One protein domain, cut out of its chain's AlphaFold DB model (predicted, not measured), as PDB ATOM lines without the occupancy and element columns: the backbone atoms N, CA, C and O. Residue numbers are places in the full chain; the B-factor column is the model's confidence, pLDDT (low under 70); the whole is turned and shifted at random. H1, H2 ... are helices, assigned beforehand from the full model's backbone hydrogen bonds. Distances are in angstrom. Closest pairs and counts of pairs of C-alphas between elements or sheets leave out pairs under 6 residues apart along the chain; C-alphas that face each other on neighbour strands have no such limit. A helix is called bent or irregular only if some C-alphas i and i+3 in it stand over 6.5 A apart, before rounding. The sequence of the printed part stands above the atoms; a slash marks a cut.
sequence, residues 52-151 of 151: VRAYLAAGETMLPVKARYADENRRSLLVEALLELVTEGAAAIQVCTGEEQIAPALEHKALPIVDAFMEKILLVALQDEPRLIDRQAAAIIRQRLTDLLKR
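AT A GLANCE: This is residues 52 to 151 of the 151 residues of an uncharacterized protein of Microbulbifer sp. SH-1 (UniProt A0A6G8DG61). Three helices lie side by side in a flat row, H3b and H1 on either side of H2, and the chain folds back at each turn; a fourth helix, H4, is set steeply across the far end of H3b. H3, the longest helix, is bent, and its first arm H3a turns off from the row near the end of H2. The printed part has 100 residues with four named helices in the order H1, H2, H3, H4 and no named strand, and its class is all helix. It is loose, with a radius of gyration of the C-alphas of 15.8 A, and flat, with spans of 44 by 40 by 13 A.

IN THESE COORDINATES: Start at C-alpha 102 at (26.316, 130.478, -37.116), where H3, residues 102 to 126, begins. By its hydrogen bonds it was assigned as one helix, but it is bent: C-alphas 109 and 112 are 6.7 A apart. Its arms are H3a, residues 102 to 109, and H3b, residues 112 to 126, 20.8 A long and ending at (6.538, 153.908, -20.211). Go back to residues 77 to 96 for H2, 28.0 A long. Before it, H1 covers residues 52 to 70 from C-alpha 52 at (19.543, 124.270, -21.278), 22.9 A in length; it is irregular, with C-alphas 61 and 64 at 7.3 A and a kink of 58 degrees near residue 62. H4, residues 135 to 149, is 22.4 A long and neither bent nor irregular, but only just: C-alphas 135 and 138 are 6.0 A apart.

HOW THE PARTS SIT: Look first at H3b and H2, which touch at a shallow tilt of 12 degrees, opposite ways; their closest C-alphas are those of Phe 117 and Ala 81, 5.7 A apart. H3a and H3b stand at a steep tilt of 53 degrees. H2 and H3a form a helical hairpin and touch with residues 92 to 96 of H2 alone, closest at the C-alphas of Cys 96 and Ile 102, 5.7 A. H1 and H2 form another helical hairpin, at a shallow tilt of 23 degrees; the C-alphas of Ala 54 and Ala 91 come closest, at 4.5 A. At the other end of H3b, residues 121 to 126 alone touch H4, opposite ways at a steep tilt of 69 degrees, only just short of about perpendicular; the closest C-alphas are those of Ala 125 and Arg 142, 4.7 A. H1 and H3b are apart, and so are H2 and H4. In H2, H3a and H3b every O i to N i+4 pair is within hydrogen-bond range; in H1 it is 13 of 15 and in H4 10 of 11.

THE WHOLE: The two C-alphas farthest apart are those of Glu 100 and Asp 128, 46.3 A. The printed part runs from residue 52 to 151, the chain's last residue, and has no cut. The link from H2 to H3 is tight, and those from H1 to H2 and from H3 to H4 are short. The mean pLDDT of the printed part is 91.0, and no printed residue is under 70.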
ATOM      1  N   VAL A  52      19.748 124.373 -22.729       81.56
ATOM      2  CA  VAL A  52      19.543 124.270 -21.278       81.56
ATOM      3  C   VAL A  52      20.879 124.178 -20.536       81.56
ATOM      4  O   VAL A  52      21.064 124.841 -19.523       81.56
ATOM      5  N   ARG A  53      21.837 123.398 -21.048       81.38
ATOM      6  CA  ARG A  53      23.169 123.280 -20.432       81.38
ATOM      7  C   ARG A  53      23.974 124.562 -20.586       81.38
ATOM      8  O   ARG A  53      24.614 124.984 -19.631       81.38
ATOM      9  N   ALA A  54      23.879 125.195 -21.753       85.19
ATOM     10  CA  ALA A  54      24.458 126.509 -22.021       85.19
ATOM     11  C   ALA A  54      23.985 127.551 -21.015       85.19
ATOM     12  O   ALA A  54      24.776 128.269 -20.411       85.19
ATOM     13  N   TYR A  55      22.674 127.576 -20.802       87.06
ATOM     14  CA  TYR A  55      22.022 128.480 -19.879       87.06
ATOM     15  C   TYR A  55      22.433 128.212 -18.432       87.06
ATOM     16  O   TYR A  55      22.721 129.158 -17.706       87.06
ATOM     17  N   LEU A  56      22.515 126.943 -18.016       87.31
ATOM     18  CA  LEU A  56      22.985 126.585 -16.677       87.31
ATOM     19  C   LEU A  56      24.440 127.014 -16.459       87.31
ATOM     20  O   LEU A  56      24.716 127.695 -15.479       87.31
ATOM     21  N   ALA A  57      25.346 126.713 -17.392       87.38
ATOM     22  CA  ALA A  57      26.758 127.084 -17.280       87.38
ATOM     23  C   ALA A  57      26.969 128.613 -17.280       87.38
ATOM     24  O   ALA A  57      27.701 129.163 -16.447       87.38
ATOM     25  N   ALA A  58      26.291 129.332 -18.180       89.25
ATOM     26  CA  ALA A  58      26.301 130.793 -18.196       89.25
ATOM     27  C   ALA A  58      25.679 131.375 -16.913       89.25
ATOM     28  O   ALA A  58      26.179 132.349 -16.349       89.25
ATOM     29  N   GLY A  59      24.611 130.748 -16.417       90.44
ATOM     30  CA  GLY A  59      23.929 131.104 -15.181       90.44
ATOM     31  C   GLY A  59      24.809 130.940 -13.946       90.44
ATOM     32  O   GLY A  59      24.863 131.860 -13.134       90.44
ATOM     33  N   GLU A  60      25.536 129.828 -13.831       90.56
ATOM     34  CA  GLU A  60      26.501 129.565 -12.757       90.56
ATOM     35  C   GLU A  60      27.622 130.602 -12.743       90.56
ATOM     36  O   GLU A  60      27.963 131.137 -11.688       90.56
ATOM     37  N   THR A  61      28.130 130.971 -13.921       90.44
ATOM     38  CA  THR A  61      29.148 132.023 -14.057       90.44
ATOM     39  C   THR A  61      28.630 133.377 -13.557       90.44
ATOM     40  O   THR A  61      29.349 134.128 -12.898       90.44
ATOM     41  N   MET A  62      27.359 133.685 -13.828       92.75
ATOM     42  CA  MET A  62      26.716 134.932 -13.404       92.75
ATOM     43  C   MET A  62      26.167 134.885 -11.970       92.75
ATOM     44  O   MET A  62      25.790 135.929 -11.429       92.75
ATOM     45  N   LEU A  63      26.115 133.709 -11.336       91.06
ATOM     46  CA  LEU A  63      25.464 133.498 -10.043       91.06
ATOM     47  C   LEU A  63      26.041 134.380  -8.923       91.06
ATOM     48  O   LEU A  63      25.238 134.995  -8.222       91.06
ATOM     49  N   PRO A  64      27.372 134.545  -8.762       92.31
ATOM     50  CA  PRO A  64      27.919 135.411  -7.714       92.31
ATOM     51  C   PRO A  64      27.517 136.879  -7.889       92.31
ATOM     52  O   PRO A  64      27.251 137.576  -6.911       92.31
ATOM     53  N   VAL A  65      27.434 137.347  -9.139       93.69
ATOM     54  CA  VAL A  65      27.012 138.717  -9.462       93.69
ATOM     55  C   VAL A  65      25.524 138.891  -9.168       93.69
ATOM     56  O   VAL A  65      25.145 139.852  -8.502       93.69
ATOM     57  N   LYS A  66      24.686 137.941  -9.604       92.69
ATOM     58  CA  LYS A  66      23.241 137.947  -9.329       92.69
ATOM     59  C   LYS A  66      22.947 137.877  -7.829       92.69
ATOM     60  O   LYS A  66      22.085 138.612  -7.366       92.69
ATOM     61  N   ALA A  67      23.672 137.049  -7.076       91.69
ATOM     62  CA  ALA A  67      23.528 136.929  -5.626       91.69
ATOM     63  C   ALA A  67      23.905 138.236  -4.917       91.69
ATOM     64  O   ALA A  67      23.093 138.788  -4.182       91.69
ATOM     65  N   ARG A  68      25.081 138.796  -5.232       92.44
ATOM     66  CA  ARG A  68      25.510 140.092  -4.690       92.44
ATOM     67  C   ARG A  68      24.500 141.202  -4.989       92.44
ATOM     68  O   ARG A  68      24.257 142.046  -4.137       92.44
ATOM     69  N   TYR A  69      23.926 141.200  -6.188       92.56
ATOM     70  CA  TYR A  69      22.912 142.170  -6.577       92.56
ATOM     71  C   TYR A  69      21.562 141.948  -5.875       92.56
ATOM     72  O   TYR A  69      20.870 142.901  -5.525       92.56
ATOM     73  N   ALA A  70      21.178 140.690  -5.647       89.56
ATOM     74  CA  ALA A  70      19.938 140.340  -4.964       89.56
ATOM     75  C   ALA A  70      19.907 140.816  -3.502       89.56
ATOM     76  O   ALA A  70      18.811 141.104  -3.010       89.56
ATOM     77  N   ASP A  71      21.078 140.928  -2.870       87.94
ATOM     78  CA  ASP A  71      21.279 141.436  -1.508       87.94
ATOM     79  C   ASP A  71      21.223 142.975  -1.411       87.94
ATOM     80  O   ASP A  71      21.220 143.531  -0.309       87.94
ATOM     81  N   GLU A  72      21.162 143.700  -2.534       88.44
ATOM     82  CA  GLU A  72      21.011 145.156  -2.509       88.44
ATOM     83  C   GLU A  72      19.592 145.582  -2.087       88.44
ATOM     84  O   GLU A  72      18.581 145.032  -2.528       88.44
ATOM     85  N   ASN A  73      19.506 146.652  -1.286       81.62
ATOM     86  CA  ASN A  73      18.242 147.186  -0.754       81.62
ATOM     87  C   ASN A  73      17.245 147.642  -1.833       81.62
ATOM     88  O   ASN A  73      16.049 147.771  -1.565       81.62
ATOM     89  N   ARG A  74      17.723 147.965  -3.038       85.06
ATOM     90  CA  ARG A  74      16.885 148.408  -4.156       85.06
ATOM     91  C   ARG A  74      17.355 147.727  -5.426       85.06
ATOM     92  O   ARG A  74      18.533 147.766  -5.751       85.06
ATOM     93  N   ARG A  75      16.404 147.174  -6.170       89.06
ATOM     94  CA  ARG A  75      16.652 146.548  -7.468       89.06
ATOM     95  C   ARG A  75      16.217 147.472  -8.599       89.06
ATOM     96  O   ARG A  75      15.317 148.291  -8.438       89.06
ATOM     97  N   SER A  76      16.864 147.321  -9.738       94.00
ATOM     98  CA  SER A  76      16.732 148.087 -10.966       94.00
ATOM     99  C   SER A  76      16.379 147.107 -12.069       94.00
ATOM    100  O   SER A  76      17.150 146.199 -12.375       94.00
ATOM    101  N   LEU A  77      15.224 147.312 -12.689       93.25
ATOM    102  CA  LEU A  77      14.747 146.510 -13.806       93.25
ATOM    103  C   LEU A  77      15.724 146.557 -14.989       93.25
ATOM    104  O   LEU A  77      15.899 145.555 -15.671       93.25
ATOM    105  N   LEU A  78      16.415 147.686 -15.184       94.50
ATOM    106  CA  LEU A  78      17.453 147.828 -16.209       94.50
ATOM    107  C   LEU A  78      18.660 146.916 -15.943       94.50
ATOM    108  O   LEU A  78      19.203 146.323 -16.871       94.50
ATOM    109  N   VAL A  79      19.079 146.794 -14.680       95.06
ATOM    110  CA  VAL A  79      20.208 145.930 -14.303       95.06
ATOM    111  C   VAL A  79      19.807 144.463 -14.413       95.06
ATOM    112  O   VAL A  79      20.568 143.667 -14.947       95.06
ATOM    113  N   GLU A  80      18.598 144.103 -13.985       94.12
ATOM    114  CA  GLU A  80      18.085 142.738 -14.157       94.12
ATOM    115  C   GLU A  80      17.976 142.349 -15.635       94.12
ATOM    116  O   GLU A  80      18.425 141.269 -16.012       94.12
ATOM    117  N   ALA A  81      17.463 143.249 -16.483       95.62
ATOM    118  CA  ALA A  81      17.404 143.048 -17.930       95.62
ATOM    119  C   ALA A  81      18.798 142.810 -18.532       95.62
ATOM    120  O   ALA A  81      18.970 141.906 -19.343       95.62
ATOM    121  N   LEU A  82      19.806 143.579 -18.105       96.12
ATOM    122  CA  LEU A  82      21.191 143.383 -18.534       96.12
ATOM    123  C   LEU A  82      21.740 142.016 -18.099       96.12
ATOM    124  O   LEU A  82      22.351 141.317 -18.902       96.12
ATOM    125  N   LEU A  83      21.541 141.633 -16.835       96.00
ATOM    126  CA  LEU A  83      22.057 140.368 -16.303       96.00
ATOM    127  C   LEU A  83      21.427 139.155 -17.001       96.00
ATOM    128  O   LEU A  83      22.120 138.165 -17.240       96.00
ATOM    129  N   GLU A  84      20.140 139.221 -17.337       95.38
ATOM    130  CA  GLU A  84      19.456 138.186 -18.118       95.38
ATOM    131  C   GLU A  84      19.937 138.148 -19.567       95.38
ATOM    132  O   GLU A  84      20.367 137.086 -20.011       95.38
ATOM    133  N   LEU A  85      19.996 139.300 -20.249       97.19
ATOM    134  CA  LEU A  85      20.508 139.405 -21.619       97.19
ATOM    135  C   LEU A  85      21.915 138.805 -21.746       97.19
ATOM    136  O   LEU A  85      22.192 138.074 -22.691       97.19
ATOM    137  N   VAL A  86      22.803 139.079 -20.787       96.56
ATOM    138  CA  VAL A  86      24.160 138.514 -20.775       96.56
ATOM    139  C   VAL A  86      24.135 137.003 -20.545       96.56
ATOM    140  O   VAL A  86      24.850 136.276 -21.231       96.56
ATOM    141  N   THR A  87      23.315 136.518 -19.608       95.31
ATOM    142  CA  THR A  87      23.228 135.079 -19.297       95.31
ATOM    143  C   THR A  87      22.702 134.291 -20.497       95.31
ATOM    144  O   THR A  87      23.307 133.311 -20.926       95.31
ATOM    145  N   GLU A  88      21.577 134.730 -21.056       94.81
ATOM    146  CA  GLU A  88      20.906 134.061 -22.168       94.81
ATOM    147  C   GLU A  88      21.655 134.262 -23.483       94.81
ATOM    148  O   GLU A  88      21.772 133.328 -24.273       94.81
ATOM    149  N   GLY A  89      22.228 135.448 -23.699       95.44
ATOM    150  CA  GLY A  89      23.054 135.739 -24.865       95.44
ATOM    151  C   GLY A  89      24.308 134.868 -24.906       95.44
ATOM    152  O   GLY A  89      24.612 134.284 -25.945       95.44
ATOM    153  N   ALA A  90      24.997 134.699 -23.772       94.00
ATOM    154  CA  ALA A  90      26.130 133.781 -23.677       94.00
ATOM    155  C   ALA A  90      25.711 132.337 -23.996       94.00
ATOM    156  O   ALA A  90      26.394 131.656 -24.760       94.00
ATOM    157  N   ALA A  91      24.562 131.896 -23.479       92.25
ATOM    158  CA  ALA A  91      24.014 130.577 -23.771       92.25
ATOM    159  C   ALA A  91      23.686 130.393 -25.264       92.25
ATOM    160  O   ALA A  91      24.052 129.379 -25.858       92.25
ATOM    161  N   ALA A  92      23.045 131.379 -25.897       93.19
ATOM    162  CA  ALA A  92      22.721 131.349 -27.321       93.19
ATOM    163  C   ALA A  92      23.982 131.266 -28.193       93.19
ATOM    164  O   ALA A  92      24.044 130.433 -29.097       93.19
ATOM    165  N   ILE A  93      25.006 132.068 -27.876       93.00
ATOM    166  CA  ILE A  93      26.297 132.047 -28.576       93.00
ATOM    167  C   ILE A  93      26.945 130.667 -28.455       93.00
ATOM    168  O   ILE A  93      27.335 130.096 -29.469       93.00
ATOM    169  N   GLN A  94      27.026 130.115 -27.239       89.31
ATOM    170  CA  GLN A  94      27.703 128.840 -26.984       89.31
ATOM    171  C   GLN A  94      27.040 127.644 -27.677       89.31
ATOM    172  O   GLN A  94      27.742 126.745 -28.124       89.31
ATOM    173  N   VAL A  95      25.711 127.617 -27.803       88.12
ATOM    174  CA  VAL A  95      25.035 126.538 -28.550       88.12
ATOM    175  C   VAL A  95      25.296 126.657 -30.047       88.12
ATOM    176  O   VAL A  95      25.440 125.651 -30.732       88.12
ATOM    177  N   CYS A  96      25.357 127.882 -30.571       89.38
ATOM    178  CA  CYS A  96      25.517 128.119 -32.002       89.38
ATOM    179  C   CYS A  96      26.952 127.930 -32.510       89.38
ATOM    180  O   CYS A  96      27.147 127.917 -33.721       89.38
ATOM    181  N   THR A  97      27.961 127.766 -31.646       85.00
ATOM    182  CA  THR A  97      29.358 127.616 -32.100       85.00
ATOM    183  C   THR A  97      29.615 126.349 -32.916       85.00
ATOM    184  O   THR A  97      30.603 126.298 -33.640       85.00
ATOM    185  N   GLY A  98      28.763 125.327 -32.781       80.25
ATOM    186  CA  GLY A  98      28.861 124.074 -33.539       80.25
ATOM    187  C   GLY A  98      28.076 124.055 -34.856       80.25
ATOM    188  O   GLY A  98      28.127 123.053 -35.562       80.25
ATOM    189  N   GLU A  99      27.340 125.122 -35.179       83.44
ATOM    190  CA  GLU A  99      26.474 125.187 -36.361       83.44
ATOM    191  C   GLU A  99      27.269 125.538 -37.627       83.44
ATOM    192  O   GLU A  99      28.121 126.427 -37.614       83.44
ATOM    193  N   GLU A 100      26.939 124.895 -38.753       85.50
ATOM    194  CA  GLU A 100      27.562 125.180 -40.059       85.50
ATOM    195  C   GLU A 100      27.312 126.635 -40.501       85.50
ATOM    196  O   GLU A 100      28.183 127.285 -41.081       85.50
ATOM    197  N   GLN A 101      26.132 127.173 -40.171       91.19
ATOM    198  CA  GLN A 101      25.768 128.571 -40.390       91.19
ATOM    199  C   GLN A 101      25.428 129.252 -39.062       91.19
ATOM    200  O   GLN A 101      24.277 129.293 -38.628       91.19
ATOM    201  N   ILE A 102      26.446 129.838 -38.431       91.81
ATOM    202  CA  ILE A 102      26.316 130.478 -37.116       91.81
ATOM    203  C   ILE A 102      25.329 131.653 -37.141       91.81
ATOM    204  O   ILE A 102      24.522 131.784 -36.227       91.81
ATOM    205  N   ALA A 103      25.375 132.515 -38.164       93.62
ATOM    206  CA  ALA A 103      24.602 133.761 -38.164       93.62
ATOM    207  C   ALA A 103      23.070 133.543 -38.155       93.62
ATOM    208  O   ALA A 103      22.428 134.082 -37.253       93.62
ATOM    209  N   PRO A 104      22.468 132.722 -39.043       94.06
ATOM    210  CA  PRO A 104      21.030 132.437 -38.989       94.06
ATOM    211  C   PRO A 104      20.603 131.719 -37.702       94.06
ATOM    212  O   PRO A 104      19.558 132.026 -37.129       94.06
ATOM    213  N   ALA A 105      21.420 130.777 -37.219       91.56
ATOM    214  CA  ALA A 105      21.130 130.045 -35.989       91.56
ATOM    215  C   ALA A 105      21.142 130.973 -34.764       91.56
ATOM    216  O   ALA A 105      20.247 130.908 -33.918       91.56
ATOM    217  N   LEU A 106      22.135 131.864 -34.691       94.69
ATOM    218  CA  LEU A 106      22.259 132.834 -33.614       94.69
ATOM    219  C   LEU A 106      21.155 133.885 -33.681       94.69
ATOM    220  O   LEU A 106      20.591 134.195 -32.642       94.69
ATOM    221  N   GLU A 107      20.806 134.393 -34.863       95.62
ATOM    222  CA  GLU A 107      19.690 135.334 -35.031       95.62
ATOM    223  C   GLU A 107      18.382 134.736 -34.498       95.62
ATOM    224  O   GLU A 107      17.704 135.354 -33.676       95.62
ATOM    225  N   HIS A 108      18.076 133.491 -34.873       92.38
ATOM    226  CA  HIS A 108      16.878 132.800 -34.407       92.38
ATOM    227  C   HIS A 108      16.859 132.601 -32.881       92.38
ATOM    228  O   HIS A 108      15.819 132.786 -32.249       92.38
ATOM    229  N   LYS A 109      18.000 132.250 -32.270       91.62
ATOM    230  CA  LYS A 109      18.100 132.077 -30.809       91.62
ATOM    231  C   LYS A 109      18.147 133.398 -30.042       91.62
ATOM    232  O   LYS A 109      17.663 133.451 -28.917       91.62
ATOM    233  N   ALA A 110      18.736 134.440 -30.620       94.69
ATOM    234  CA  ALA A 110      18.862 135.750 -29.999       94.69
ATOM    235  C   ALA A 110      17.538 136.514 -30.004       94.69
ATOM    236  O   ALA A 110      17.290 137.273 -29.073       94.69
ATOM    237  N   LEU A 111      16.680 136.300 -31.007       94.56
ATOM    238  CA  LEU A 111      15.412 137.011 -31.150       94.56
ATOM    239  C   LEU A 111      14.553 137.028 -29.867       94.56
ATOM    240  O   LEU A 111      14.251 138.128 -29.412       94.56
ATOM    241  N   PRO A 112      14.203 135.890 -29.229       94.06
ATOM    242  CA  PRO A 112      13.403 135.913 -27.999       94.06
ATOM    243  C   PRO A 112      14.107 136.611 -26.823       94.06
ATOM    244  O   PRO A 112      13.448 137.214 -25.981       94.06
ATOM    245  N   ILE A 113      15.441 136.573 -26.776       95.88
ATOM    246  CA  ILE A 113      16.239 137.208 -25.718       95.88
ATOM    247  C   ILE A 113      16.223 138.731 -25.893       95.88
ATOM    248  O   ILE A 113      16.038 139.487 -24.938       95.88
ATOM    249  N   VAL A 114      16.408 139.188 -27.134       96.62
ATOM    250  CA  VAL A 114      16.330 140.605 -27.498       96.62
ATOM    251  C   VAL A 114      14.916 141.129 -27.265       96.62
ATOM    252  O   VAL A 114      14.774 142.228 -26.737       96.62
ATOM    253  N   ASP A 115      13.889 140.346 -27.590       96.31
ATOM    254  CA  ASP A 115      12.490 140.714 -27.364       96.31
ATOM    255  C   ASP A 115      12.189 140.907 -25.870       96.31
ATOM    256  O   ASP A 115      11.791 141.996 -25.455       96.31
ATOM    257  N   ALA A 116      12.534 139.929 -25.025       95.75
ATOM    258  CA  ALA A 116      12.382 140.039 -23.572       95.75
ATOM    259  C   ALA A 116      13.166 141.228 -22.979       95.75
ATOM    260  O   ALA A 116      12.704 141.914 -22.061       95.75
ATOM    261  N   PHE A 117      14.357 141.515 -23.514       97.00
ATOM    262  CA  PHE A 117      15.113 142.704 -23.132       97.00
ATOM    263  C   PHE A 117      14.372 143.989 -23.524       97.00
ATOM    264  O   PHE A 117      14.214 144.883 -22.688       97.00
ATOM    265  N   MET A 118      13.879 144.085 -24.762       94.94
ATOM    266  CA  MET A 118      13.122 145.241 -25.246       94.94
ATOM    267  C   MET A 118      11.848 145.477 -24.433       94.94
ATOM    268  O   MET A 118      11.577 146.627 -24.089       94.94
ATOM    269  N   GLU A 119      11.116 144.428 -24.053       94.62
ATOM    270  CA  GLU A 119       9.946 144.536 -23.173       94.62
ATOM    271  C   GLU A 119      10.300 145.228 -21.850       94.62
ATOM    272  O   GLU A 119       9.616 146.157 -21.413       94.62
ATOM    273  N   LYS A 120      11.419 144.850 -21.227       94.50
ATOM    274  CA  LYS A 120      11.877 145.476 -19.978       94.50
ATOM    275  C   LYS A 120      12.304 146.925 -20.170       94.50
ATOM    276  O   LYS A 120      12.004 147.763 -19.318       94.50
ATOM    277  N   ILE A 121      12.969 147.246 -21.281       93.62
ATOM    278  CA  ILE A 121      13.316 148.632 -21.621       93.62
ATOM    279  C   ILE A 121      12.055 149.467 -21.858       93.62
ATOM    280  O   ILE A 121      11.984 150.612 -21.407       93.62
ATOM    281  N   LEU A 122      11.040 148.893 -22.499       91.56
ATOM    282  CA  LEU A 122       9.759 149.550 -22.715       91.56
ATOM    283  C   LEU A 122       9.050 149.830 -21.385       91.56
ATOM    284  O   LEU A 122       8.578 150.944 -21.177       91.56
ATOM    285  N   LEU A 123       9.041 148.873 -20.453       91.94
ATOM    286  CA  LEU A 123       8.507 149.084 -19.102       91.94
ATOM    287  C   LEU A 123       9.233 150.223 -18.379       91.94
ATOM    288  O   LEU A 123       8.588 151.080 -17.776       91.94
ATOM    289  N   VAL A 124      10.562 150.282 -18.494       92.31
ATOM    290  CA  VAL A 124      11.364 151.389 -17.956       92.31
ATOM    291  C   VAL A 124      10.985 152.736 -18.589       92.31
ATOM    292  O   VAL A 124      10.958 153.752 -17.897       92.31
ATOM    293  N   ALA A 125      10.694 152.760 -19.889       90.19
ATOM    294  CA  ALA A 125      10.366 153.983 -20.614       90.19
ATOM    295  C   ALA A 125       8.943 154.491 -20.326       90.19
ATOM    296  O   ALA A 125       8.746 155.704 -20.203       90.19
ATOM    297  N   LEU A 126       7.965 153.582 -20.245       88.62
ATOM    298  CA  LEU A 126       6.538 153.908 -20.211       88.62
ATOM    299  C   LEU A 126       5.960 154.071 -18.805       88.62
ATOM    300  O   LEU A 126       4.976 154.787 -18.655       88.62
ATOM    301  N   GLN A 127       6.528 153.428 -17.784       87.31
ATOM    302  CA  GLN A 127       6.006 153.558 -16.423       87.31
ATOM    303  C   GLN A 127       6.286 154.953 -15.846       87.31
ATOM    304  O   GLN A 127       7.331 155.553 -16.111       87.31
ATOM    305  N   ASP A 128       5.356 155.457 -15.032       81.38
ATOM    306  CA  ASP A 128       5.520 156.729 -14.316       81.38
ATOM    307  C   ASP A 128       6.585 156.617 -13.215       81.38
ATOM    308  O   ASP A 128       7.419 157.508 -13.055       81.38
ATOM    309  N   GLU A 129       6.616 155.477 -12.519       85.12
ATOM    310  CA  GLU A 129       7.616 155.141 -11.502       85.12
ATOM    311  C   GLU A 129       8.305 153.807 -11.836       85.12
ATOM    312  O   GLU A 129       8.039 152.782 -11.202       85.12
ATOM    313  N   PRO A 130       9.191 153.773 -12.849       89.25
ATOM    314  CA  PRO A 130       9.888 152.552 -13.206       89.25
ATOM    315  C   PRO A 130      10.833 152.145 -12.075       89.25
ATOM    316  O   PRO A 130      11.482 152.981 -11.434       89.25
ATOM    317  N   ARG A 131      10.956 150.835 -11.850       90.56
ATOM    318  CA  ARG A 131      11.869 150.275 -10.847       90.56
ATOM    319  C   ARG A 131      13.319 150.485 -11.283       90.56
ATOM    320  O   ARG A 131      13.912 149.616 -11.912       90.56
ATOM    321  N   LEU A 132      13.884 151.641 -10.955       91.75
ATOM    322  CA  LEU A 132      15.266 152.029 -11.231       91.75
ATOM    323  C   LEU A 132      15.930 152.580  -9.971       91.75
ATOM    324  O   LEU A 132      15.286 153.190  -9.115       91.75
ATOM    325  N   ILE A 133      17.246 152.394  -9.890       90.88
ATOM    326  CA  ILE A 133      18.075 153.011  -8.847       90.88
ATOM    327  C   ILE A 133      18.385 154.465  -9.227       90.88
ATOM    328  O   ILE A 133      18.189 155.368  -8.414       90.88
ATOM    329  N   ASP A 134      18.808 154.696 -10.474       89.50
ATOM    330  CA  ASP A 134      19.021 156.032 -11.026       89.50
ATOM    331  C   ASP A 134      17.739 156.556 -11.687       89.50
ATOM    332  O   ASP A 134      17.255 156.014 -12.683       89.50
ATOM    333  N   ARG A 135      17.197 157.645 -11.136       80.94
ATOM    334  CA  ARG A 135      15.975 158.286 -11.637       80.94
ATOM    335  C   ARG A 135      16.178 158.999 -12.974       80.94
ATOM    336  O   ARG A 135      15.210 159.173 -13.708       80.94
ATOM    337  N   GLN A 136      17.405 159.396 -13.313       90.00
ATOM    338  CA  GLN A 136      17.692 160.036 -14.600       90.00
ATOM    339  C   GLN A 136      17.688 159.025 -15.753       90.00
ATOM    340  O   GLN A 136      17.348 159.387 -16.880       90.00
ATOM    341  N   ALA A 137      17.984 157.752 -15.474       90.75
ATOM    342  CA  ALA A 137      18.026 156.698 -16.486       90.75
ATOM    343  C   ALA A 137      16.690 156.541 -17.235       90.75
ATOM    344  O   ALA A 137      16.692 156.416 -18.458       90.75
ATOM    345  N   ALA A 138      15.550 156.630 -16.535       89.50
ATOM    346  CA  ALA A 138      14.220 156.577 -17.156       89.50
ATOM    347  C   ALA A 138      14.019 157.703 -18.181       89.50
ATOM    348  O   ALA A 138      13.579 157.457 -19.303       89.50
ATOM    349  N   ALA A 139      14.374 158.935 -17.804       90.44
ATOM    350  CA  ALA A 139      14.225 160.106 -18.661       90.44
ATOM    351  C   ALA A 139      15.105 159.998 -19.914       90.44
ATOM    352  O   ALA A 139      14.641 160.271 -21.019       90.44
ATOM    353  N   ILE A 140      16.349 159.531 -19.755       93.38
ATOM    354  CA  ILE A 140      17.279 159.307 -20.869       93.38
ATOM    355  C   ILE A 140      16.734 158.247 -21.831       93.38
ATOM    356  O   ILE A 140      16.727 158.463 -23.044       93.38
ATOM    357  N   ILE A 141      16.267 157.109 -21.309       92.12
ATOM    358  CA  ILE A 141      15.722 156.013 -22.122       92.12
ATOM    359  C   ILE A 141      14.463 156.474 -22.863       92.12
ATOM    360  O   ILE A 141      14.361 156.270 -24.071       92.12
ATOM    361  N   ARG A 142      13.542 157.157 -22.174       90.75
ATOM    362  CA  ARG A 142      12.310 157.696 -22.766       90.75
ATOM    363  C   ARG A 142      12.605 158.694 -23.884       90.75
ATOM    364  O   ARG A 142      11.995 158.605 -24.951       90.75
ATOM    365  N   GLN A 143      13.549 159.610 -23.665       92.00
ATOM    366  CA  GLN A 143      13.953 160.580 -24.681       92.00
ATOM    367  C   GLN A 143      14.532 159.874 -25.911       92.00
ATOM    368  O   GLN A 143      14.064 160.109 -27.021       92.00
ATOM    369  N   ARG A 144      15.476 158.941 -25.720       91.56
ATOM    370  CA  ARG A 144      16.067 158.175 -26.829       91.56
ATOM    371  C   ARG A 144      15.027 157.377 -27.613       91.56
ATOM    372  O   ARG A 144      15.077 157.366 -28.838       91.56
ATOM    373  N   LEU A 145      14.094 156.723 -26.926       90.12
ATOM    374  CA  LEU A 145      13.033 155.946 -27.568       90.12
ATOM    375  C   LEU A 145      12.094 156.851 -28.379       90.12
ATOM    376  O   LEU A 145      11.748 156.526 -29.510       90.12
ATOM    377  N   THR A 146      11.763 158.031 -27.849       90.31
ATOM    378  CA  THR A 146      10.989 159.051 -28.573       90.31
ATOM    379  C   THR A 146      11.709 159.524 -29.834       90.31
ATOM    380  O   THR A 146      11.081 159.661 -30.882       90.31
ATOM    381  N   ASP A 147      13.018 159.763 -29.751       93.62
ATOM    382  CA  ASP A 147      13.816 160.219 -30.891       93.62
ATOM    383  C   ASP A 147      13.924 159.141 -31.978       93.62
ATOM    384  O   ASP A 147      13.887 159.465 -33.163       93.62
ATOM    385  N   LEU A 148      14.015 157.862 -31.595       91.50
ATOM    386  CA  LEU A 148      14.032 156.738 -32.535       91.50
ATOM    387  C   LEU A 148      12.692 156.544 -33.252       91.50
ATOM    388  O   LEU A 148      12.699 156.230 -34.434       91.50
ATOM    389  N   LEU A 149      11.561 156.756 -32.572       89.38
ATOM    390  CA  LEU A 149      10.224 156.637 -33.173       89.38
ATOM    391  C   LEU A 149       9.854 157.804 -34.099       89.38
ATOM    392  O   LEU A 149       8.917 157.691 -34.882       89.38
ATOM    393  N   LYS A 150      10.545 158.942 -33.971       91.38
ATOM    394  CA  LYS A 150      10.345 160.132 -34.815       91.38
ATOM    395  C   LYS A 150      11.253 160.167 -36.049       91.38
ATOM    396  O   LYS A 150      11.104 161.085 -36.854       91.38
ATOM    397  N   ARG A 151      12.215 159.247 -36.149       75.62
ATOM    398  CA  ARG A 151      13.048 159.057 -37.345       75.62
ATOM    399  C   ARG A 151      12.275 158.313 -38.421       75.62
ATOM    400  O   ARG A 151      12.518 158.651 -39.598       75.62
TER     401      ARG A 151